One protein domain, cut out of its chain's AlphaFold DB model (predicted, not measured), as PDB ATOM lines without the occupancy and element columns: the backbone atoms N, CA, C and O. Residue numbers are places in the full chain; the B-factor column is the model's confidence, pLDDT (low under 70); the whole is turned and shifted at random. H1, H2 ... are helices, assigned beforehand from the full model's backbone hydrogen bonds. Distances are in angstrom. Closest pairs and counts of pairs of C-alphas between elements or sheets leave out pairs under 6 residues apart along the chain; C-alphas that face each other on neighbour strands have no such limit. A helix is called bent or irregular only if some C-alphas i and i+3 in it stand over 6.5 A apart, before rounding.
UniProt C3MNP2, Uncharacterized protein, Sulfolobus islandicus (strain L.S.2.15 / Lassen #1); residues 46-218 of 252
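AT A GLANCE: This is residues 46 to 218 of the 252 residues of an uncharacterized protein of Sulfolobus islandicus (strain L.S.2.15 / Lassen #1) (UniProt C3MNP2). H7 runs through the middle of a rounded, all-helix body, with H4 and H6 packed on it and H5 on the outside beside H4; these four make an up and down bundle, each helix running against the one before it. H1 and H3 cross near one end of the bundle, H9 crosses H7 on the side away from H5, and the short H2 and H8 pack on H6 and H7. The printed part has 173 residues, with nine named helices, H1 to H9 in chain order, and no named strand. It is compact, with a radius of gyration of the C-alphas of 15.2 A and spans of 42 by 32 by 32 A.

IN THESE COORDINATES: H1, residues 46 to 60, begins at C-alpha 46 (-71.910, 10.903, 82.103) and is 21.6 A long. H2 is residues 67 to 74 and H3 is residues 77 to 88. H4, residues 91 to 110, is 28.3 A long, and H5, residues 117 to 136, is 29.6 A. H6, residues 142 to 163, is the longest by residues, 31.4 A from C-alpha 142 (-67.157, -2.147, 78.160). H7, residues 169 to 185, is 23.4 A long. H8 is residues 189 to 195. H9, residues 199 to 216, is 24.3 A long and ends at C-alpha 216 (-55.908, 20.114, 81.817); it is irregular, with C-alphas 200 and 203 8.4 A apart, and has a kink of 38 degrees near residue 206.

HOW THE PARTS SIT: H7 is the hub, touching five helices. H4 touches it, with C-alphas of Gly 101 and Gly 177 closest at 3.8 A, opposite ways at 36 degrees, only just a steep tilt. H6 and H7 form a helical hairpin; residues 155 to 162 touch residues 169 to 176, closest Ser 162 and Trp 169 by C-alphas, 5.7 A. H4 and H5 form another, at a shallow tilt of 21 degrees, with C-alphas of Leu 100 and Lys 127 closest at 6.5 A. Residues 208 to 212 of H9 touch residues 171 to 175 of H7, about perpendicular at 90 degrees, closest C-alphas Thr 175 and Met 212, 5.2 A. H8 touches H7, closest C-alphas Thr 182 and Pro 189, 6.8 A. H3 touches residues 179 to 184 of H7, closest C-alphas Ser 88 and Leu 184, 5.1 A. H1 touches H3, about perpendicular at 75 degrees, closest C-alphas Tyr 47 and Ser 82, 4.5 A. H2 touches H6, closest C-alphas Asn 67 and Lys 157, 5.4 A. H5 and H7 are apart. Every O i to N i+4 pair is within hydrogen-bond range in H1, H2, H3, H5, H6, H7 and H8; H4 has 15 of 16 and H9 12 of 14.

THE WHOLE: The C-alphas farthest apart, of Asn 46 and Pro 116, are 45.0 A apart. The printed part has no cut and no long link. Residues 114 to 119, of which 117 to 119 belong to H5, stand free. Mean pLDDT of the printed part is 85.6; residues 111 to 131, 133 and 140 are under 70.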
ATOM      1  N   ASN A  46     -72.610   9.761  82.677       80.38
ATOM      2  CA  ASN A  46     -71.910  10.903  82.103       80.38
ATOM      3  C   ASN A  46     -70.443  10.562  81.820       80.38
ATOM      4  O   ASN A  46     -69.947  10.869  80.734       80.38
ATOM      5  N   TYR A  47     -69.763   9.872  82.742       87.75
ATOM      6  CA  TYR A  47     -68.388   9.420  82.527       87.75
ATOM      7  C   TYR A  47     -68.290   8.386  81.408       87.75
ATOM      8  O   TYR A  47     -67.402   8.479  80.561       87.75
ATOM      9  N   TYR A  48     -69.219   7.430  81.348       89.06
ATOM     10  CA  TYR A  48     -69.213   6.431  80.284       89.06
ATOM     11  C   TYR A  48     -69.484   7.051  78.914       89.06
ATOM     12  O   TYR A  48     -68.813   6.690  77.950       89.06
ATOM     13  N   SER A  49     -70.405   8.011  78.817       89.69
ATOM     14  CA  SER A  49     -70.667   8.743  77.574       89.69
ATOM     15  C   SER A  49     -69.398   9.425  77.046       89.69
ATOM     16  O   SER A  49     -69.036   9.236  75.882       89.69
ATOM     17  N   VAL A  50     -68.662  10.119  77.926       92.88
ATOM     18  CA  VAL A  50     -67.367  10.743  77.596       92.88
ATOM     19  C   VAL A  50     -66.349   9.701  77.140       92.88
ATOM     20  O   VAL A  50     -65.755   9.840  76.075       92.88
ATOM     21  N   VAL A  51     -66.163   8.628  77.911       94.44
ATOM     22  CA  VAL A  51     -65.177   7.584  77.589       94.44
ATOM     23  C   VAL A  51     -65.516   6.860  76.292       94.44
ATOM     24  O   VAL A  51     -64.619   6.553  75.508       94.44
ATOM     25  N   ARG A  52     -66.796   6.600  76.027       94.31
ATOM     26  CA  ARG A  52     -67.250   5.966  74.789       94.31
ATOM     27  C   ARG A  52     -66.970   6.852  73.580       94.31
ATOM     28  O   ARG A  52     -66.497   6.340  72.569       94.31
ATOM     29  N   GLU A  53     -67.263   8.147  73.668       93.62
ATOM     30  CA  GLU A  53     -66.960   9.110  72.604       93.62
ATOM     31  C   GLU A  53     -65.452   9.174  72.340       93.62
ATOM     32  O   GLU A  53     -65.011   8.942  71.214       93.62
ATOM     33  N   LEU A  54     -64.662   9.329  73.401       95.38
ATOM     34  CA  LEU A  54     -63.208   9.376  73.319       95.38
ATOM     35  C   LEU A  54     -62.605   8.075  72.767       95.38
ATOM     36  O   LEU A  54     -61.642   8.110  72.002       95.38
ATOM     37  N   TYR A  55     -63.183   6.919  73.101       95.69
ATOM     38  CA  TYR A  55     -62.769   5.632  72.544       95.69
ATOM     39  C   TYR A  55     -63.078   5.522  71.048       95.69
ATOM     40  O   TYR A  55     -62.227   5.056  70.289       95.69
ATOM     41  N   LYS A  56     -64.252   5.986  70.598       94.12
ATOM     42  CA  LYS A  56     -64.566   6.063  69.161       94.12
ATOM     43  C   LYS A  56     -63.567   6.958  68.439       94.12
ATOM     44  O   LYS A  56     -63.023   6.550  67.417       94.12
ATOM     45  N   TRP A  57     -63.287   8.142  68.983       94.75
ATOM     46  CA  TRP A  57     -62.265   9.023  68.427       94.75
ATOM     47  C   TRP A  57     -60.901   8.328  68.337       94.75
ATOM     48  O   TRP A  57     -60.273   8.360  67.281       94.75
ATOM     49  N   TYR A  58     -60.455   7.657  69.403       94.62
ATOM     50  CA  TYR A  58     -59.197   6.907  69.398       94.62
ATOM     51  C   TYR A  58     -59.168   5.849  68.289       94.62
ATOM     52  O   TYR A  58     -58.180   5.761  67.559       94.62
ATOM     53  N   TYR A  59     -60.250   5.081  68.157       92.88
ATOM     54  CA  TYR A  59     -60.368   4.001  67.184       92.88
ATOM     55  C   TYR A  59     -60.305   4.502  65.733       92.88
ATOM     56  O   TYR A  59     -59.638   3.881  64.908       92.88
ATOM     57  N   TYR A  60     -60.964   5.622  65.421       91.31
ATOM     58  CA  TYR A  60     -61.052   6.128  64.046       91.31
ATOM     59  C   TYR A  60     -59.923   7.091  63.650       91.31
ATOM     60  O   TYR A  60     -59.509   7.086  62.489       91.31
ATOM     61  N   GLU A  61     -59.408   7.885  64.589       89.00
ATOM     62  CA  GLU A  61     -58.475   8.985  64.301       89.00
ATOM     63  C   GLU A  61     -57.276   8.987  65.258       89.00
ATOM     64  O   GLU A  61     -56.122   8.996  64.824       89.00
ATOM     65  N   GLY A  62     -57.536   8.929  66.568       85.19
ATOM     66  CA  GLY A  62     -56.546   9.227  67.602       85.19
ATOM     67  C   GLY A  62     -55.311   8.326  67.596       85.19
ATOM     68  O   GLY A  62     -54.230   8.776  67.980       85.19
ATOM     69  N   ASN A  63     -55.423   7.080  67.129       85.94
ATOM     70  CA  ASN A  63     -54.273   6.179  67.035       85.94
ATOM     71  C   ASN A  63     -53.228   6.622  65.987       85.94
ATOM     72  O   ASN A  63     -52.049   6.311  66.140       85.94
ATOM     73  N   ASN A  64     -53.644   7.373  64.963       87.69
ATOM     74  CA  ASN A  64     -52.773   7.845  63.879       87.69
ATOM     75  C   ASN A  64     -52.150   9.223  64.158       87.69
ATOM     76  O   ASN A  64     -51.318   9.692  63.384       87.69
ATOM     77  N   LEU A  65     -52.556   9.888  65.243       87.38
ATOM     78  CA  LEU A  65     -52.035  11.199  65.616       87.38
ATOM     79  C   LEU A  65     -50.669  11.093  66.291       87.38
ATOM     80  O   LEU A  65     -50.290  10.055  66.848       87.38
ATOM     81  N   SER A  66     -49.948  12.218  66.303       91.38
ATOM     82  CA  SER A  66     -48.696  12.319  67.048       91.38
ATOM     83  C   SER A  66     -48.920  11.994  68.529       91.38
ATOM     84  O   SER A  66     -49.975  12.279  69.107       91.38
ATOM     85  N   ASN A  67     -47.910  11.391  69.156       93.56
ATOM     86  CA  ASN A  67     -48.003  10.963  70.550       93.56
ATOM     87  C   ASN A  67     -48.388  12.116  71.481       93.56
ATOM     88  O   ASN A  67     -49.271  11.948  72.314       93.56
ATOM     89  N   GLU A  68     -47.790  13.294  71.298       93.06
ATOM     90  CA  GLU A  68     -48.092  14.470  72.114       93.06
ATOM     91  C   GLU A  68     -49.552  14.928  71.970       93.06
ATOM     92  O   GLU A  68     -50.204  15.196  72.981       93.06
ATOM     93  N   ILE A  69     -50.079  14.975  70.741       91.56
ATOM     94  CA  ILE A  69     -51.471  15.366  70.468       91.56
ATOM     95  C   ILE A  69     -52.434  14.394  71.156       91.56
ATOM     96  O   ILE A  69     -53.344  14.826  71.869       91.56
ATOM     97  N   PHE A  70     -52.188  13.088  71.012       94.06
ATOM     98  CA  PHE A  70     -52.991  12.063  71.672       94.06
ATOM     99  C   PHE A  70     -52.997  12.245  73.192       94.06
ATOM    100  O   PHE A  70     -54.061  12.355  73.804       94.06
ATOM    101  N   ILE A  71     -51.810  12.318  73.802       95.56
ATOM    102  CA  ILE A  71     -51.663  12.406  75.257       95.56
ATOM    103  C   ILE A  71     -52.370  13.656  75.778       95.56
ATOM    104  O   ILE A  71     -53.164  13.569  76.710       95.56
ATOM    105  N   ARG A  72     -52.139  14.819  75.160       94.31
ATOM    106  CA  ARG A  72     -52.749  16.080  75.602       94.31
ATOM    107  C   ARG A  72     -54.271  16.026  75.587       94.31
ATOM    108  O   ARG A  72     -54.873  16.573  76.503       94.31
ATOM    109  N   ARG A  73     -54.890  15.365  74.604       94.00
ATOM    110  CA  ARG A  73     -56.351  15.199  74.577       94.00
ATOM    111  C   ARG A  73     -56.854  14.283  75.692       94.00
ATOM    112  O   ARG A  73     -57.842  14.626  76.341       94.00
ATOM    113  N   ILE A  74     -56.167  13.169  75.957       96.12
ATOM    114  CA  ILE A  74     -56.507  12.284  77.085       96.12
ATOM    115  C   ILE A  74     -56.397  13.025  78.427       96.12
ATOM    116  O   ILE A  74     -57.253  12.851  79.290       96.12
ATOM    117  N   LEU A  75     -55.375  13.870  78.597       96.25
ATOM    118  CA  LEU A  75     -55.083  14.572  79.853       96.25
ATOM    119  C   LEU A  75     -55.938  15.826  80.106       96.25
ATOM    120  O   LEU A  75     -55.739  16.496  81.119       96.25
ATOM    121  N   LYS A  76     -56.893  16.167  79.235       94.75
ATOM    122  CA  LYS A  76     -57.853  17.244  79.524       94.75
ATOM    123  C   LYS A  76     -58.763  16.860  80.685       94.75
ATOM    124  O   LYS A  76     -59.150  15.698  80.800       94.75
ATOM    125  N   LYS A  77     -59.166  17.847  81.496       92.31
ATOM    126  CA  LYS A  77     -59.871  17.652  82.777       92.31
ATOM    127  C   LYS A  77     -61.029  16.662  82.695       92.31
ATOM    128  O   LYS A  77     -61.024  15.637  83.362       92.31
ATOM    129  N   ARG A  78     -61.985  16.946  81.809       92.38
ATOM    130  CA  ARG A  78     -63.185  16.124  81.617       92.38
ATOM    131  C   ARG A  78     -62.845  14.673  81.258       92.38
ATOM    132  O   ARG A  78     -63.498  13.751  81.744       92.38
ATOM    133  N   ASN A  79     -61.837  14.478  80.413       95.19
ATOM    134  CA  ASN A  79     -61.467  13.175  79.869       95.19
ATOM    135  C   ASN A  79     -60.749  12.338  80.926       95.19
ATOM    136  O   ASN A  79     -61.153  11.206  81.190       95.19
ATOM    137  N   ILE A  80     -59.745  12.919  81.585       95.12
ATOM    138  CA  ILE A  80     -58.978  12.229  82.622       95.12
ATOM    139  C   ILE A  80     -59.832  11.898  83.849       95.12
ATOM    140  O   ILE A  80     -59.752  10.778  84.351       95.12
ATOM    141  N   GLU A  81     -60.709  12.812  84.276       93.75
ATOM    142  CA  GLU A  81     -61.656  12.562  85.368       93.75
ATOM    143  C   GLU A  81     -62.604  11.413  85.017       93.75
ATOM    144  O   GLU A  81     -62.772  10.502  85.823       93.75
ATOM    145  N   SER A  82     -63.162  11.391  83.802       94.44
ATOM    146  CA  SER A  82     -64.084  10.327  83.375       94.44
ATOM    147  C   SER A  82     -63.399   8.958  83.294       94.44
ATOM    148  O   SER A  82     -63.926   7.966  83.801       94.44
ATOM    149  N   ILE A  83     -62.204   8.900  82.691       96.62
ATOM    150  CA  ILE A  83     -61.423   7.664  82.539       96.62
ATOM    151  C   ILE A  83     -61.059   7.087  83.910       96.62
ATOM    152  O   ILE A  83     -61.341   5.916  84.185       96.62
ATOM    153  N   LEU A  84     -60.437   7.901  84.770       95.62
ATOM    154  CA  LEU A  84     -59.927   7.442  86.060       95.62
ATOM    155  C   LEU A  84     -61.051   7.190  87.067       95.62
ATOM    156  O   LEU A  84     -60.932   6.258  87.858       95.62
ATOM    157  N   SER A  85     -62.166   7.926  87.001       91.69
ATOM    158  CA  SER A  85     -63.336   7.643  87.845       91.69
ATOM    159  C   SER A  85     -63.909   6.259  87.554       91.69
ATOM    160  O   SER A  85     -64.149   5.505  88.491       91.69
ATOM    161  N   ILE A  86     -64.044   5.866  86.279       90.44
ATOM    162  CA  ILE A  86     -64.478   4.504  85.922       90.44
ATOM    163  C   ILE A  86     -63.499   3.461  86.472       90.44
ATOM    164  O   ILE A  86     -63.930   2.487  87.078       90.44
ATOM    165  N   ILE A  87     -62.189   3.674  86.314       91.50
ATOM    166  CA  ILE A  87     -61.158   2.765  86.843       91.50
ATOM    167  C   ILE A  87     -61.233   2.659  88.373       91.50
ATOM    168  O   ILE A  87     -61.015   1.580  88.917       91.50
ATOM    169  N   SER A  88     -61.548   3.749  89.077       87.81
ATOM    170  CA  SER A  88     -61.545   3.796  90.544       87.81
ATOM    171  C   SER A  88     -62.529   2.824  91.212       87.81
ATOM    172  O   SER A  88     -62.317   2.459  92.371       87.81
ATOM    173  N   PHE A  89     -63.553   2.368  90.478       84.88
ATOM    174  CA  PHE A  89     -64.522   1.365  90.928       84.88
ATOM    175  C   PHE A  89     -64.008  -0.084  90.834       84.88
ATOM    176  O   PHE A  89     -64.710  -1.008  91.241       84.88
ATOM    177  N   HIS A  90     -62.804  -0.298  90.298       83.75
ATOM    178  CA  HIS A  90     -62.229  -1.616  90.036       83.75
ATOM    179  C   HIS A  90     -60.864  -1.751  90.721       83.75
ATOM    180  O   HIS A  90     -59.833  -1.361  90.170       83.75
ATOM    181  N   ASP A  91     -60.867  -2.270  91.954       77.81
ATOM    182  CA  ASP A  91     -59.691  -2.297  92.839       77.81
ATOM    183  C   ASP A  91     -58.480  -3.047  92.252       77.81
ATOM    184  O   ASP A  91     -57.334  -2.649  92.483       77.81
ATOM    185  N   ASP A  92     -58.731  -4.084  91.449       77.00
ATOM    186  CA  ASP A  92     -57.726  -4.899  90.762       77.00
ATOM    187  C   ASP A  92     -56.865  -4.071  89.797       77.00
ATOM    188  O   ASP A  92     -55.637  -4.156  89.817       77.00
ATOM    189  N   ILE A  93     -57.491  -3.213  88.994       82.75
ATOM    190  CA  ILE A  93     -56.796  -2.359  88.022       82.75
ATOM    191  C   ILE A  93     -56.334  -1.052  88.676       82.75
ATOM    192  O   ILE A  93     -55.244  -0.549  88.387       82.75
ATOM    193  N   LYS A  94     -57.143  -0.505  89.585       88.12
ATOM    194  CA  LYS A  94     -56.892   0.749  90.303       88.12
ATOM    195  C   LYS A  94     -55.548   0.747  91.019       88.12
ATOM    196  O   LYS A  94     -54.786   1.699  90.861       88.12
ATOM    197  N   SER A  95     -55.236  -0.306  91.779       86.44
ATOM    198  CA  SER A  95     -53.980  -0.385  92.536       86.44
ATOM    199  C   SER A  95     -52.754  -0.337  91.613       86.44
ATOM    200  O   SER A  95     -51.791   0.399  91.858       86.44
ATOM    201  N   ILE A  96     -52.822  -1.051  90.487       86.56
ATOM    202  CA  ILE A  96     -51.716  -1.122  89.531       86.56
ATOM    203  C   ILE A  96     -51.543   0.213  88.803       86.56
ATOM    204  O   ILE A  96     -50.433   0.740  88.718       86.56
ATOM    205  N   LEU A  97     -52.638   0.816  88.329       90.75
ATOM    206  CA  LEU A  97     -52.584   2.109  87.643       90.75
ATOM    207  C   LEU A  97     -52.170   3.255  88.574       90.75
ATOM    208  O   LEU A  97     -51.435   4.146  88.144       90.75
ATOM    209  N   LYS A  98     -52.555   3.206  89.854       90.56
ATOM    210  CA  LYS A  98     -52.048   4.126  90.881       90.56
ATOM    211  C   LYS A  98     -50.537   3.975  91.049       90.56
ATOM    212  O   LYS A  98     -49.821   4.974  91.061       90.56
ATOM    213  N   THR A  99     -50.043   2.739  91.115       86.94
ATOM    214  CA  THR A  99     -48.605   2.442  91.215       86.94
ATOM    215  C   THR A  99     -47.833   2.977  90.009       86.94
ATOM    216  O   THR A  99     -46.816   3.651  90.173       86.94
ATOM    217  N   LEU A 100     -48.350   2.771  88.795       88.69
ATOM    218  CA  LEU A 100     -47.783   3.360  87.579       88.69
ATOM    219  C   LEU A 100     -47.768   4.894  87.635       88.69
ATOM    220  O   LEU A 100     -46.782   5.502  87.218       88.69
ATOM    221  N   GLY A 101     -48.809   5.517  88.193       91.50
ATOM    222  CA  GLY A 101     -48.864   6.962  88.412       91.50
ATOM    223  C   GLY A 101     -47.744   7.475  89.323       91.50
ATOM    224  O   GLY A 101     -47.054   8.433  88.971       91.50
ATOM    225  N   ILE A 102     -47.491   6.785  90.440       87.25
ATOM    226  CA  ILE A 102     -46.380   7.098  91.358       87.25
ATOM    227  C   ILE A 102     -45.038   6.996  90.628       87.25
ATOM    228  O   ILE A 102     -44.203   7.896  90.724       87.25
ATOM    229  N   LEU A 103     -44.830   5.927  89.856       85.50
ATOM    230  CA  LEU A 103     -43.603   5.750  89.079       85.50
ATOM    231  C   LEU A 103     -43.419   6.870  88.048       85.50
ATOM    232  O   LEU A 103     -42.304   7.355  87.870       85.50
ATOM    233  N   MET A 104     -44.494   7.312  87.392       88.38
ATOM    234  CA  MET A 104     -44.449   8.428  86.443       88.38
ATOM    235  C   MET A 104     -44.109   9.758  87.119       88.38
ATOM    236  O   MET A 104     -43.286  10.493  86.577       88.38
ATOM    237  N   LEU A 105     -44.660  10.030  88.307       88.38
ATOM    238  CA  LEU A 105     -44.292  11.196  89.116       88.38
ATOM    239  C   LEU A 105     -42.805  11.179  89.460       88.38
ATOM    240  O   LEU A 105     -42.087  12.124  89.135       88.38
ATOM    241  N   ILE A 106     -42.330  10.074  90.040       80.31
ATOM    242  CA  ILE A 106     -40.926   9.903  90.419       80.31
ATOM    243  C   ILE A 106     -40.025  10.100  89.201       80.31
ATOM    244  O   ILE A 106     -39.063  10.854  89.275       80.31
ATOM    245  N   VAL A 107     -40.337   9.464  88.071       80.62
ATOM    246  CA  VAL A 107     -39.558   9.581  86.832       80.62
ATOM    247  C   VAL A 107     -39.547  11.018  86.304       80.62
ATOM    248  O   VAL A 107     -38.481  11.493  85.924       80.62
ATOM    249  N   SER A 108     -40.695  11.703  86.308       86.31
ATOM    250  CA  SER A 108     -40.819  13.082  85.813       86.31
ATOM    251  C   SER A 108     -40.051  14.094  86.653       86.31
ATOM    252  O   SER A 108     -39.516  15.047  86.111       86.31
ATOM    253  N   ILE A 109     -39.965  13.885  87.967       81.81
ATOM    254  CA  ILE A 109     -39.246  14.775  88.881       81.81
ATOM    255  C   ILE A 109     -37.754  14.428  88.886       81.81
ATOM    256  O   ILE A 109     -36.900  15.307  88.817       81.81
ATOM    257  N   LYS A 110     -37.414  13.135  88.863       71.38
ATOM    258  CA  LYS A 110     -36.026  12.662  88.800       71.38
ATOM    259  C   LYS A 110     -35.301  13.049  87.513       71.38
ATOM    260  O   LYS A 110     -34.084  13.208  87.564       71.38
ATOM    261  N   SER A 111     -35.993  13.235  86.386       66.94
ATOM    262  CA  SER A 111     -35.364  13.796  85.178       66.94
ATOM    263  C   SER A 111     -34.823  15.212  85.391       66.94
ATOM    264  O   SER A 111     -33.858  15.579  84.731       66.94
ATOM    265  N   TYR A 112     -35.360  15.972  86.350       64.06
ATOM    266  CA  TYR A 112     -34.795  17.263  86.755       64.06
ATOM    267  C   TYR A 112     -33.608  17.126  87.721       64.06
ATOM    268  O   TYR A 112     -32.801  18.041  87.834       64.06
ATOM    269  N   ALA A 113     -33.462  15.970  88.376       58.91
ATOM    270  CA  ALA A 113     -32.437  15.701  89.385       58.91
ATOM    271  C   ALA A 113     -31.077  15.248  88.821       58.91
ATOM    272  O   ALA A 113     -30.128  15.098  89.584       58.91
ATOM    273  N   GLY A 114     -30.978  14.937  87.521       59.72
ATOM    274  CA  GLY A 114     -29.732  14.443  86.916       59.72
ATOM    275  C   GLY A 114     -29.219  13.115  87.496       59.72
ATOM    276  O   GLY A 114     -28.012  12.896  87.557       59.72
ATOM    277  N   LEU A 115     -30.115  12.236  87.961       60.72
ATOM    278  CA  LEU A 115     -29.732  10.955  88.568       60.72
ATOM    279  C   LEU A 115     -28.979  10.026  87.594       60.72
ATOM    280  O   LEU A 115     -29.270  10.048  86.395       60.72
ATOM    281  N   PRO A 116     -28.086   9.149  88.106       60.34
ATOM    282  CA  PRO A 116     -27.333   8.208  87.282       60.34
ATOM    283  C   PRO A 116     -28.249   7.312  86.442       60.34
ATOM    284  O   PRO A 116     -29.231   6.750  86.939       60.34
ATOM    285  N   GLU A 117     -27.903   7.164  85.165       62.41
ATOM    286  CA  GLU A 117     -28.758   6.558  84.138       62.41
ATOM    287  C   GLU A 117     -29.088   5.077  84.417       62.41
ATOM    288  O   GLU A 117     -30.170   4.602  84.066       62.41
ATOM    289  N   GLU A 118     -28.226   4.372  85.153       58.47
ATOM    290  CA  GLU A 118     -28.396   2.967  85.554       58.47
ATOM    291  C   GLU A 118     -29.603   2.753  86.483       58.47
ATOM    292  O   GLU A 118     -30.447   1.886  86.245       58.47
ATOM    293  N   ASN A 119     -29.765   3.603  87.502       59.28
ATOM    294  CA  ASN A 119     -30.897   3.524  88.433       59.28
ATOM    295  C   ASN A 119     -32.215   3.935  87.762       59.28
ATOM    296  O   ASN A 119     -33.302   3.483  88.139       59.28
ATOM    297  N   PHE A 120     -32.124   4.800  86.753       62.56
ATOM    298  CA  PHE A 120     -33.260   5.228  85.949       62.56
ATOM    299  C   PHE A 120     -33.724   4.136  84.976       62.56
ATOM    300  O   PHE A 120     -34.930   3.963  84.778       62.56
ATOM    301  N   ALA A 121     -32.794   3.359  84.416       62.38
ATOM    302  CA  ALA A 121     -33.099   2.226  83.549       62.38
ATOM    303  C   ALA A 121     -33.900   1.136  84.285       62.38
ATOM    304  O   ALA A 121     -34.921   0.681  83.772       62.38
ATOM    305  N   THR A 122     -33.526   0.788  85.517       62.97
ATOM    306  CA  THR A 122     -34.241  -0.221  86.324       62.97
ATOM    307  C   THR A 122     -35.675   0.195  86.656       62.97
ATOM    308  O   THR A 122     -36.604  -0.600  86.524       62.97
ATOM    309  N   LEU A 123     -35.899   1.464  87.015       63.44
ATOM    310  CA  LEU A 123     -37.252   1.990  87.251       63.44
ATOM    311  C   LEU A 123     -38.108   1.992  85.977       63.44
ATOM    312  O   LEU A 123     -39.315   1.750  86.040       63.44
ATOM    313  N   LYS A 124     -37.491   2.232  84.814       63.16
ATOM    314  CA  LYS A 124     -38.164   2.098  83.517       63.16
ATOM    315  C   LYS A 124     -38.566   0.650  83.235       63.16
ATOM    316  O   LYS A 124     -39.684   0.447  82.777       63.16
ATOM    317  N   LEU A 125     -37.711  -0.325  83.545       67.12
ATOM    318  CA  LEU A 125     -38.003  -1.751  83.359       67.12
ATOM    319  C   LEU A 125     -39.164  -2.227  84.245       67.12
ATOM    320  O   LEU A 125     -40.122  -2.780  83.720       67.12
ATOM    321  N   ILE A 126     -39.165  -1.893  85.543       65.19
ATOM    322  CA  ILE A 126     -40.272  -2.233  86.466       65.19
ATOM    323  C   ILE A 126     -41.604  -1.636  85.985       65.19
ATOM    324  O   ILE A 126     -42.653  -2.274  86.051       65.19
ATOM    325  N   LYS A 127     -41.575  -0.407  85.453       65.06
ATOM    326  CA  LYS A 127     -42.752   0.213  84.831       65.06
ATOM    327  C   LYS A 127     -43.249  -0.590  83.617       65.06
ATOM    328  O   LYS A 127     -44.449  -0.580  83.359       65.06
ATOM    329  N   TYR A 128     -42.368  -1.232  82.852       65.25
ATOM    330  CA  TYR A 128     -42.744  -1.995  81.657       65.25
ATOM    331  C   TYR A 128     -43.394  -3.326  81.997       65.25
ATOM    332  O   TYR A 128     -44.428  -3.632  81.406       65.25
ATOM    333  N   ASP A 129     -42.866  -4.036  82.987       67.81
ATOM    334  CA  ASP A 129     -43.452  -5.296  83.451       67.81
ATOM    335  C   ASP A 129     -44.888  -5.068  83.953       67.81
ATOM    336  O   ASP A 129     -45.827  -5.727  83.513       67.81
ATOM    337  N   LEU A 130     -45.098  -4.006  84.742       69.38
ATOM    338  CA  LEU A 130     -46.430  -3.624  85.223       69.38
ATOM    339  C   LEU A 130     -47.407  -3.242  84.098       69.38
ATOM    340  O   LEU A 130     -48.609  -3.468  84.224       69.38
ATOM    341  N   ILE A 131     -46.933  -2.634  83.003       68.38
ATOM    342  CA  ILE A 131     -47.797  -2.292  81.858       68.38
ATOM    343  C   ILE A 131     -48.284  -3.562  81.153       68.38
ATOM    344  O   ILE A 131     -49.464  -3.635  80.795       68.38
ATOM    345  N   GLU A 132     -47.407  -4.546  80.955       72.31
ATOM    346  CA  GLU A 132     -47.780  -5.822  80.337       72.31
ATOM    347  C   GLU A 132     -48.753  -6.606  81.228       72.31
ATOM    348  O   GLU A 132     -49.791  -7.065  80.743       72.31
ATOM    349  N   ASP A 133     -48.525  -6.635  82.543       69.75
ATOM    350  CA  ASP A 133     -49.435  -7.277  83.496       69.75
ATOM    351  C   ASP A 133     -50.859  -6.703  83.415       69.75
ATOM    352  O   ASP A 133     -51.838  -7.453  83.316       69.75
ATOM    353  N   VAL A 134     -51.009  -5.371  83.362       70.50
ATOM    354  CA  VAL A 134     -52.341  -4.744  83.251       70.50
ATOM    355  C   VAL A 134     -53.021  -5.100  81.939       70.50
ATOM    356  O   VAL A 134     -54.242  -5.295  81.927       70.50
ATOM    357  N   LYS A 135     -52.286  -5.203  80.824       73.06
ATOM    358  CA  LYS A 135     -52.873  -5.578  79.526       73.06
ATOM    359  C   LYS A 135     -53.547  -6.944  79.597       73.06
ATOM    360  O   LYS A 135     -54.659  -7.071  79.078       73.06
ATOM    361  N   HIS A 136     -52.950  -7.898  80.305       75.31
ATOM    362  CA  HIS A 136     -53.450  -9.269  80.418       75.31
ATOM    363  C   HIS A 136     -54.666  -9.442  81.342       75.31
ATOM    364  O   HIS A 136     -55.359 -10.459  81.243       75.31
ATOM    365  N   ILE A 137     -54.999  -8.449  82.176       74.50
ATOM    366  CA  ILE A 137     -56.217  -8.485  83.003       74.50
ATOM    367  C   ILE A 137     -57.456  -8.513  82.100       74.50
ATOM    368  O   ILE A 137     -57.729  -7.562  81.355       74.50
ATOM    369  N   LYS A 138     -58.226  -9.604  82.165       72.31
ATOM    370  CA  LYS A 138     -59.484  -9.740  81.421       72.31
ATOM    371  C   LYS A 138     -60.539  -8.816  82.019       72.31
ATOM    372  O   LYS A 138     -60.880  -8.937  83.189       72.31
ATOM    373  N   VAL A 139     -61.076  -7.930  81.186       73.56
ATOM    374  CA  VAL A 139     -62.138  -6.992  81.555       73.56
ATOM    375  C   VAL A 139     -63.404  -7.352  80.797       73.56
ATOM    376  O   VAL A 139     -63.376  -7.484  79.576       73.56
ATOM    377  N   TYR A 140     -64.509  -7.488  81.526       69.25
ATOM    378  CA  TYR A 140     -65.800  -7.878  80.960       69.25
ATOM    379  C   TYR A 140     -66.776  -6.702  80.810       69.25
ATOM    380  O   TYR A 140     -67.740  -6.811  80.058       69.25
ATOM    381  N   SER A 141     -66.524  -5.561  81.466       80.69
ATOM    382  CA  SER A 141     -67.335  -4.351  81.305       80.69
ATOM    383  C   SER A 141     -66.749  -3.431  80.226       80.69
ATOM    384  O   SER A 141     -65.582  -3.041  80.274       80.69
ATOM    385  N   LEU A 142     -67.571  -3.054  79.240       84.19
ATOM    386  CA  LEU A 142     -67.157  -2.147  78.160       84.19
ATOM    387  C   LEU A 142     -66.634  -0.786  78.661       84.19
ATOM    388  O   LEU A 142     -65.593  -0.359  78.160       84.19
ATOM    389  N   PRO A 143     -67.264  -0.117  79.655       86.44
ATOM    390  CA  PRO A 143     -66.743   1.141  80.189       86.44
ATOM    391  C   PRO A 143     -65.312   1.006  80.715       86.44
ATOM    392  O   PRO A 143     -64.443   1.802  80.362       86.44
ATOM    393  N   LEU A 144     -65.041  -0.039  81.504       86.94
ATOM    394  CA  LEU A 144     -63.709  -0.287  82.050       86.94
ATOM    395  C   LEU A 144     -62.717  -0.676  80.957       86.94
ATOM    396  O   LEU A 144     -61.574  -0.233  80.998       86.94
ATOM    397  N   LEU A 145     -63.139  -1.469  79.968       86.25
ATOM    398  CA  LEU A 145     -62.284  -1.867  78.850       86.25
ATOM    399  C   LEU A 145     -61.806  -0.642  78.061       86.25
ATOM    400  O   LEU A 145     -60.615  -0.528  77.754       86.25
ATOM    401  N   TYR A 146     -62.717   0.284  77.760       94.12
ATOM    402  CA  TYR A 146     -62.398   1.520  77.049       94.12
ATOM    403  C   TYR A 146     -61.494   2.427  77.883       94.12
ATOM    404  O   TYR A 146     -60.449   2.848  77.385       94.12
ATOM    405  N   SER A 147     -61.825   2.651  79.159       94.44
ATOM    406  CA  SER A 147     -60.987   3.435  80.076       94.44
ATOM    407  C   SER A 147     -59.583   2.851  80.213       94.44
ATOM    408  O   SER A 147     -58.600   3.575  80.055       94.44
ATOM    409  N   LYS A 148     -59.473   1.535  80.433       92.62
ATOM    410  CA  LYS A 148     -58.193   0.818  80.499       92.62
ATOM    411  C   LYS A 148     -57.395   1.016  79.212       92.62
ATOM    412  O   LYS A 148     -56.215   1.345  79.280       92.62
ATOM    413  N   THR A 149     -58.022   0.845  78.050       92.69
ATOM    414  CA  THR A 149     -57.341   0.977  76.753       92.69
ATOM    415  C   THR A 149     -56.808   2.391  76.538       92.69
ATOM    416  O   THR A 149     -55.630   2.558  76.228       92.69
ATOM    417  N   LEU A 150     -57.650   3.408  76.744       96.38
ATOM    418  CA  LEU A 150     -57.278   4.816  76.578       96.38
ATOM    419  C   LEU A 150     -56.150   5.216  77.534       96.38
ATOM    420  O   LEU A 150     -55.181   5.858  77.121       96.38
ATOM    421  N   TRP A 151     -56.250   4.804  78.800       96.31
ATOM    422  CA  TRP A 151     -55.261   5.140  79.817       96.31
ATOM    423  C   TRP A 151     -53.916   4.449  79.584       96.31
ATOM    424  O   TRP A 151     -52.876   5.106  79.589       96.31
ATOM    425  N   ILE A 152     -53.917   3.141  79.307       92.94
ATOM    426  CA  ILE A 152     -52.683   2.394  79.026       92.94
ATOM    427  C   ILE A 152     -51.986   2.948  77.782       92.94
ATOM    428  O   ILE A 152     -50.784   3.207  77.830       92.94
ATOM    429  N   ARG A 153     -52.728   3.231  76.705       93.94
ATOM    430  CA  ARG A 153     -52.154   3.840  75.494       93.94
ATOM    431  C   ARG A 153     -51.564   5.223  75.756       93.94
ATOM    432  O   ARG A 153     -50.529   5.560  75.185       93.94
ATOM    433  N   CYS A 154     -52.171   6.011  76.643       95.75
ATOM    434  CA  CYS A 154     -51.610   7.288  77.082       95.75
ATOM    435  C   CYS A 154     -50.247   7.095  77.762       95.75
ATOM    436  O   CYS A 154     -49.265   7.734  77.377       95.75
ATOM    437  N   ILE A 155     -50.153   6.152  78.703       93.56
ATOM    438  CA  ILE A 155     -48.899   5.822  79.398       93.56
ATOM    439  C   ILE A 155     -47.822   5.329  78.417       93.56
ATOM    440  O   ILE A 155     -46.654   5.712  78.545       93.56
ATOM    441  N   GLU A 156     -48.193   4.498  77.442       90.81
ATOM    442  CA  GLU A 156     -47.282   3.983  76.413       90.81
ATOM    443  C   GLU A 156     -46.746   5.091  75.507       90.81
ATOM    444  O   GLU A 156     -45.536   5.199  75.320       90.81
ATOM    445  N   LYS A 157     -47.610   5.984  75.021       93.81
ATOM    446  CA  LYS A 157     -47.176   7.117  74.196       93.81
ATOM    447  C   LYS A 157     -46.283   8.085  74.984       93.81
ATOM    448  O   LYS A 157     -45.310   8.597  74.433       93.81
ATOM    449  N   ILE A 158     -46.538   8.297  76.283       93.31
ATOM    450  CA  ILE A 158     -45.629   9.064  77.163       93.31
ATOM    451  C   ILE A 158     -44.269   8.365  77.271       93.31
ATOM    452  O   ILE A 158     -43.226   9.018  77.236       93.31
ATOM    453  N   ARG A 159     -44.260   7.032  77.397       86.81
ATOM    454  CA  ARG A 159     -43.021   6.242  77.387       86.81
ATOM    455  C   ARG A 159     -42.260   6.446  76.079       86.81
ATOM    456  O   ARG A 159     -41.055   6.666  76.142       86.81
ATOM    457  N   GLU A 160     -42.927   6.363  74.935       90.31
ATOM    458  CA  GLU A 160     -42.294   6.543  73.625       90.31
ATOM    459  C   GLU A 160     -41.636   7.925  73.517       90.31
ATOM    460  O   GLU A 160     -40.460   8.001  73.171       90.31
ATOM    461  N   LEU A 161     -42.336   8.991  73.934       91.31
ATOM    462  CA  LEU A 161     -41.774  10.350  73.985       91.31
ATOM    463  C   LEU A 161     -40.562  10.465  74.922       91.31
ATOM    464  O   LEU A 161     -39.594  11.158  74.609       91.31
ATOM    465  N   SER A 162     -40.602   9.779  76.068       86.94
ATOM    466  CA  SER A 162     -39.481   9.726  77.013       86.94
ATOM    467  C   SER A 162     -38.262   9.020  76.410       86.94
ATOM    468  O   SER A 162     -37.130   9.465  76.595       86.94
ATOM    469  N   MET A 163     -38.473   7.932  75.661       84.50
ATOM    470  CA  MET A 163     -37.392   7.199  74.991       84.50
ATOM    471  C   MET A 163     -36.765   8.010  73.855       84.50
ATOM    472  O   MET A 163     -35.546   7.992  73.705       84.50
ATOM    473  N   SER A 164     -37.568   8.764  73.103       85.31
ATOM    474  CA  SER A 164     -37.082   9.657  72.046       85.31
ATOM    475  C   SER A 164     -36.533  10.991  72.561       85.31
ATOM    476  O   SER A 164     -36.134  11.824  71.749       85.31
ATOM    477  N   LYS A 165     -36.512  11.218  73.886       83.06
ATOM    478  CA  LYS A 165     -36.097  12.482  74.528       83.06
ATOM    479  C   LYS A 165     -36.815  13.706  73.930       83.06
ATOM    480  O   LYS A 165     -36.233  14.781  73.779       83.06
ATOM    481  N   SER A 166     -38.083  13.537  73.551       86.75
ATOM    482  CA  SER A 166     -38.902  14.603  72.965       86.75
ATOM    483  C   SER A 166     -39.169  15.703  73.988       86.75
ATOM    484  O   SER A 166     -39.357  15.415  75.158       86.75
ATOM    485  N   LYS A 167     -39.247  16.971  73.578       77.44
ATOM    486  CA  LYS A 167     -39.534  18.066  74.523       77.44
ATOM    487  C   LYS A 167     -40.892  17.858  75.223       77.44
ATOM    488  O   LYS A 167     -41.845  17.425  74.584       77.44
ATOM    489  N   ASN A 168     -40.991  18.232  76.504       85.31
ATOM    490  CA  ASN A 168     -42.213  18.233  77.332       85.31
ATOM    491  C   ASN A 168     -42.753  16.864  77.790       85.31
ATOM    492  O   ASN A 168     -43.837  16.817  78.377       85.31
ATOM    493  N   TRP A 169     -42.057  15.747  77.557       91.69
ATOM    494  CA  TRP A 169     -42.547  14.442  78.024       91.69
ATOM    495  C   TRP A 169     -42.664  14.391  79.556       91.69
ATOM    496  O   TRP A 169     -43.557  13.719  80.075       91.69
ATOM    497  N   GLU A 170     -41.816  15.137  80.271       91.38
ATOM    498  CA  GLU A 170     -41.802  15.243  81.729       91.38
ATOM    499  C   GLU A 170     -43.110  15.830  82.255       91.38
ATOM    500  O   GLU A 170     -43.707  15.271  83.170       91.38
ATOM    501  N   SER A 171     -43.607  16.912  81.651       94.00
ATOM    502  CA  SER A 171     -44.842  17.558  82.106       94.00
ATOM    503  C   SER A 171     -46.090  16.749  81.772       94.00
ATOM    504  O   SER A 171     -47.046  16.744  82.552       94.00
ATOM    505  N   LEU A 172     -46.068  15.994  80.671       95.69
ATOM    506  CA  LEU A 172     -47.112  15.020  80.352       95.69
ATOM    507  C   LEU A 172     -47.096  13.839  81.335       95.69
ATOM    508  O   LEU A 172     -48.147  13.450  81.843       95.69
ATOM    509  N   ALA A 173     -45.911  13.299  81.642       94.50
ATOM    510  CA  ALA A 173     -45.737  12.223  82.614       94.50
ATOM    511  C   ALA A 173     -46.153  12.659  84.022       94.50
ATOM    512  O   ALA A 173     -46.860  11.918  84.702       94.50
ATOM    513  N   PHE A 174     -45.770  13.871  84.423       94.69
ATOM    514  CA  PHE A 174     -46.162  14.476  85.685       94.69
ATOM    515  C   PHE A 174     -47.679  14.629  85.780       94.69
ATOM    516  O   PHE A 174     -48.280  14.155  86.736       94.69
ATOM    517  N   THR A 175     -48.310  15.230  84.766       96.00
ATOM    518  CA  THR A 175     -49.768  15.439  84.727       96.00
ATOM    519  C   THR A 175     -50.520  14.115  84.848       96.00
ATOM    520  O   THR A 175     -51.419  13.979  85.677       96.00
ATOM    521  N   ALA A 176     -50.131  13.121  84.045       96.31
ATOM    522  CA  ALA A 176     -50.744  11.799  84.071       96.31
ATOM    523  C   ALA A 176     -50.526  11.090  85.417       96.31
ATOM    524  O   ALA A 176     -51.457  10.505  85.968       96.31
ATOM    525  N   GLY A 177     -49.304  11.164  85.953       94.62
ATOM    526  CA  GLY A 177     -48.941  10.556  87.226       94.62
ATOM    527  C   GLY A 177     -49.685  11.179  88.401       94.62
ATOM    528  O   GLY A 177     -50.250  10.450  89.214       94.62
ATOM    529  N   LEU A 178     -49.756  12.510  88.456       94.69
ATOM    530  CA  LEU A 178     -50.427  13.226  89.535       94.69
ATOM    531  C   LEU A 178     -51.910  12.880  89.575       94.69
ATOM    532  O   LEU A 178     -52.396  12.437  90.609       94.69
ATOM    533  N   HIS A 179     -52.609  12.990  88.444       95.06
ATOM    534  CA  HIS A 179     -54.032  12.661  88.372       95.06
ATOM    535  C   HIS A 179     -54.335  11.185  88.646       95.06
ATOM    536  O   HIS A 179     -55.339  10.885  89.290       95.06
ATOM    537  N   ALA A 180     -53.480  10.259  88.196       95.19
ATOM    538  CA  ALA A 180     -53.635   8.846  88.531       95.19
ATOM    539  C   ALA A 180     -53.605   8.624  90.042       95.19
ATOM    540  O   ALA A 180     -54.449   7.906  90.566       95.19
ATOM    541  N   VAL A 181     -52.660   9.243  90.751       93.31
ATOM    542  CA  VAL A 181     -52.560   9.075  92.203       93.31
ATOM    543  C   VAL A 181     -53.712   9.782  92.910       93.31
ATOM    544  O   VAL A 181     -54.383   9.148  93.719       93.31
ATOM    545  N   THR A 182     -54.008  11.035  92.557       91.50
ATOM    546  CA  THR A 182     -55.054  11.811  93.235       91.50
ATOM    547  C   THR A 182     -56.450  11.228  93.032       91.50
ATOM    548  O   THR A 182     -57.193  11.079  93.992       91.50
ATOM    549  N   ILE A 183     -56.824  10.829  91.812       91.88
ATOM    550  CA  ILE A 183     -58.182  10.329  91.536       91.88
ATOM    551  C   ILE A 183     -58.343   8.876  91.995       91.88
ATOM    552  O   ILE A 183     -59.335   8.539  92.639       91.88
ATOM    553  N   LEU A 184     -57.377   7.998  91.695       91.00
ATOM    554  CA  LEU A 184     -57.496   6.580  92.058       91.00
ATOM    555  C   LEU A 184     -57.258   6.340  93.546       91.00
ATOM    556  O   LEU A 184     -57.747   5.359  94.102       91.00
ATOM    557  N   GLY A 185     -56.467   7.189  94.187       81.25
ATOM    558  CA  GLY A 185     -56.111   7.055  95.587       81.25
ATOM    559  C   GLY A 185     -56.783   8.050  96.526       81.25
ATOM    560  O   GLY A 185     -56.662   7.867  97.734       81.25
ATOM    561  N   GLN A 186     -57.519   9.018  95.972       82.19
ATOM    562  CA  GLN A 186     -58.218  10.091  96.688       82.19
ATOM    563  C   GLN A 186     -57.283  11.005  97.497       82.19
ATOM    564  O   GLN A 186     -57.724  11.635  98.453       82.19
ATOM    565  N   GLU A 187     -56.003  11.081  97.118       87.31
ATOM    566  CA  GLU A 187     -55.022  11.970  97.746       87.31
ATOM    567  C   GLU A 187     -55.004  13.363  97.093       87.31
ATOM    568  O   GLU A 187     -55.288  13.509  95.901       87.31
ATOM    569  N   THR A 188     -54.613  14.397  97.837       87.56
ATOM    570  CA  THR A 188     -54.335  15.728  97.272       87.56
ATOM    571  C   THR A 188     -52.907  15.820  96.711       87.56
ATOM    572  O   THR A 188     -52.030  15.038  97.094       87.56
ATOM    573  N   PRO A 189     -52.614  16.775  95.808       86.50
ATOM    574  CA  PRO A 189     -51.242  17.028  95.366       86.50
ATOM    575  C   PRO A 189     -50.265  17.284  96.523       86.50
ATOM    576  O   PRO A 189     -49.146  16.774  96.500       86.50
ATOM    577  N   GLU A 190     -50.685  18.023  97.550       87.06
ATOM    578  CA  GLU A 190     -49.871  18.320  98.732       87.06
ATOM    579  C   GLU A 190     -49.590  17.058  99.555       87.06
ATOM    580  O   GLU A 190     -48.452  16.827  99.971       87.06
ATOM    581  N   GLU A 191     -50.596  16.201  99.747       89.44
ATOM    582  CA  GLU A 191     -50.426  14.914 100.428       89.44
ATOM    583  C   GLU A 191     -49.418  14.029  99.696       89.44
ATOM    584  O   GLU A 191     -48.566  13.413 100.331       89.44
ATOM    585  N   ILE A 192     -49.467  13.998  98.363       88.62
ATOM    586  CA  ILE A 192     -48.508  13.264  97.528       88.62
ATOM    587  C   ILE A 192     -47.099  13.835  97.707       88.62
ATOM    588  O   ILE A 192     -46.158  13.074  97.949       88.62
ATOM    589  N   TYR A 193     -46.952  15.159  97.629       85.00
ATOM    590  CA  TYR A 193     -45.670  15.849  97.777       85.00
ATOM    591  C   TYR A 193     -44.983  15.506  99.108       85.00
ATOM    592  O   TYR A 193     -43.811  15.113  99.133       85.00
ATOM    593  N   VAL A 194     -45.747  15.542 100.204       87.12
ATOM    594  CA  VAL A 194     -45.268  15.205 101.551       87.12
ATOM    595  C   VAL A 194     -45.005  13.703 101.700       87.12
ATOM    596  O   VAL A 194     -43.935  13.303 102.166       87.12
ATOM    597  N   LYS A 195     -45.952  12.852 101.284       86.50
ATOM    598  CA  LYS A 195     -45.894  11.388 101.448       86.50
ATOM    599  C   LYS A 195     -44.683  10.771 100.759       86.50
ATOM    600  O   LYS A 195     -44.061   9.869 101.318       86.50
ATOM    601  N   TYR A 196     -44.331  11.267  99.574       81.31
ATOM    602  CA  TYR A 196     -43.167  10.796  98.819       81.31
ATOM    603  C   TYR A 196     -41.895  11.615  99.077       81.31
ATOM    604  O   TYR A 196     -40.898  11.396  98.394       81.31
ATOM    605  N   LYS A 197     -41.904  12.508 100.082       81.69
ATOM    606  CA  LYS A 197     -40.754  13.323 100.510       81.69
ATOM    607  C   LYS A 197     -40.084  14.064  99.349       81.69
ATOM    608  O   LYS A 197     -38.863  14.059  99.224       81.69
ATOM    609  N   LEU A 198     -40.877  14.715  98.502       79.88
ATOM    610  CA  LEU A 198     -40.398  15.382  97.284       79.88
ATOM    611  C   LEU A 198     -39.820  16.790  97.542       79.88
ATOM    612  O   LEU A 198     -39.690  17.578  96.612       79.88
ATOM    613  N   ASN A 199     -39.435  17.085  98.788       82.62
ATOM    614  CA  ASN A 199     -39.046  18.414  99.272       82.62
ATOM    615  C   ASN A 199     -37.891  19.058  98.487       82.62
ATOM    616  O   ASN A 199     -37.850  20.272  98.328       82.62
ATOM    617  N   GLU A 200     -36.960  18.251  97.982       83.50
ATOM    618  CA  GLU A 200     -35.804  18.722  97.203       83.50
ATOM    619  C   GLU A 200     -36.186  19.236  95.802       83.50
ATOM    620  O   GLU A 200     -35.348  19.813  95.115       83.50
ATOM    621  N   PHE A 201     -37.446  19.058  95.389       85.56
ATOM    622  CA  PHE A 201     -37.963  19.383  94.057       85.56
ATOM    623  C   PHE A 201     -39.098  20.409  94.090       85.56
ATOM    624  O   PHE A 201     -39.935  20.437  93.191       85.56
ATOM    625  N   GLU A 202     -39.185  21.228  95.142       87.00
ATOM    626  CA  GLU A 202     -40.300  22.161  95.345       87.00
ATOM    627  C   GLU A 202     -40.533  23.078  94.141       87.00
ATOM    628  O   GLU A 202     -41.667  23.302  93.706       87.00
ATOM    629  N   ARG A 203     -39.446  23.602  93.572       88.75
ATOM    630  CA  ARG A 203     -39.511  24.508  92.428       88.75
ATOM    631  C   ARG A 203     -40.060  23.793  91.196       88.75
ATOM    632  O   ARG A 203     -40.989  24.293  90.562       88.75
ATOM    633  N   GLU A 204     -39.505  22.632  90.874       89.00
ATOM    634  CA  GLU A 204     -39.891  21.804  89.735       89.00
ATOM    635  C   GLU A 204     -41.335  21.331  89.878       89.00
ATOM    636  O   GLU A 204     -42.108  21.436  88.930       89.00
ATOM    637  N   TRP A 205     -41.721  20.879  91.073       88.81
ATOM    638  CA  TRP A 205     -43.089  20.501  91.409       88.81
ATOM    639  C   TRP A 205     -44.059  21.644  91.106       88.81
ATOM    640  O   TRP A 205     -45.012  21.469  90.347       88.81
ATOM    641  N   ASN A 206     -43.780  22.841  91.623       89.06
ATOM    642  CA  ASN A 206     -44.621  24.015  91.410       89.06
ATOM    643  C   ASN A 206     -44.720  24.410  89.929       89.06
ATOM    644  O   ASN A 206     -45.798  24.772  89.446       89.06
ATOM    645  N   ASP A 207     -43.622  24.336  89.179       90.88
ATOM    646  CA  ASP A 207     -43.630  24.654  87.750       90.88
ATOM    647  C   ASP A 207     -44.351  23.583  86.916       90.88
ATOM    648  O   ASP A 207     -45.089  23.922  85.983       90.88
ATOM    649  N   LEU A 208     -44.225  22.309  87.279       90.69
ATOM    650  CA  LEU A 208     -44.956  21.201  86.667       90.69
ATOM    651  C   LEU A 208     -46.462  21.284  86.952       90.69
ATOM    652  O   LEU A 208     -47.255  21.073  86.034       90.69
ATOM    653  N   ILE A 209     -46.874  21.696  88.156       91.56
ATOM    654  CA  ILE A 209     -48.281  21.975  88.488       91.56
ATOM    655  C   ILE A 209     -48.844  23.079  87.585       91.56
ATOM    656  O   ILE A 209     -49.926  22.925  87.015       91.56
ATOM    657  N   LYS A 210     -48.107  24.177  87.371       91.81
ATOM    658  CA  LYS A 210     -48.546  25.241  86.446       91.81
ATOM    659  C   LYS A 210     -48.711  24.719  85.017       91.81
ATOM    660  O   LYS A 210     -49.653  25.109  84.325       91.81
ATOM    661  N   GLN A 211     -47.801  23.863  84.552       91.75
ATOM    662  CA  GLN A 211     -47.894  23.253  83.222       91.75
ATOM    663  C   GLN A 211     -49.076  22.288  83.120       91.75
ATOM    664  O   GLN A 211     -49.812  22.333  82.133       91.75
ATOM    665  N   MET A 212     -49.300  21.480  84.154       93.56
ATOM    666  CA  MET A 212     -50.454  20.597  84.265       93.56
ATOM    667  C   MET A 212     -51.758  21.385  84.139       93.56
ATOM    668  O   MET A 212     -52.582  21.060  83.291       93.56
ATOM    669  N   ILE A 213     -51.926  22.460  84.916       91.38
ATOM    670  CA  ILE A 213     -53.130  23.307  84.879       91.38
ATOM    671  C   ILE A 213     -53.405  23.806  83.451       91.38
ATOM    672  O   ILE A 213     -54.552  23.795  83.003       91.38
ATOM    673  N   LYS A 214     -52.361  24.190  82.704       91.94
ATOM    674  CA  LYS A 214     -52.492  24.607  81.296       91.94
ATOM    675  C   LYS A 214     -52.946  23.468  80.379       91.94
ATOM    676  O   LYS A 214     -53.747  23.709  79.484       91.94
ATOM    677  N   ILE A 215     -52.426  22.253  80.570       91.62
ATOM    678  CA  ILE A 215     -52.814  21.069  79.783       91.62
ATOM    679  C   ILE A 215     -54.282  20.726  80.042       91.62
ATOM    680  O   ILE A 215     -55.067  20.579  79.107       91.62
ATOM    681  N   VAL A 216     -54.633  20.633  81.320       91.31
ATOM    682  CA  VAL A 216     -55.908  20.114  81.817       91.31
ATOM    683  C   VAL A 216     -57.073  21.048  81.473       91.31
ATOM    684  O   VAL A 216     -58.156  20.568  81.142       91.31
ATOM    685  N   ASN A 217     -56.844  22.366  81.485       89.69
ATOM    686  CA  ASN A 217     -57.875  23.381  81.237       89.69
ATOM    687  C   ASN A 217     -57.928  23.893  79.787       89.69
ATOM    688  O   ASN A 217     -58.665  24.836  79.506       89.69
ATOM    689  N   LYS A 218     -57.153  23.321  78.856       88.00
ATOM    690  CA  LYS A 218     -57.220  23.728  77.445       88.00
ATOM    691  C   LYS A 218     -58.578  23.331  76.852       88.00
ATOM    692  O   LYS A 218     -58.908  22.146  76.812       88.00
TER     693      LYS A 218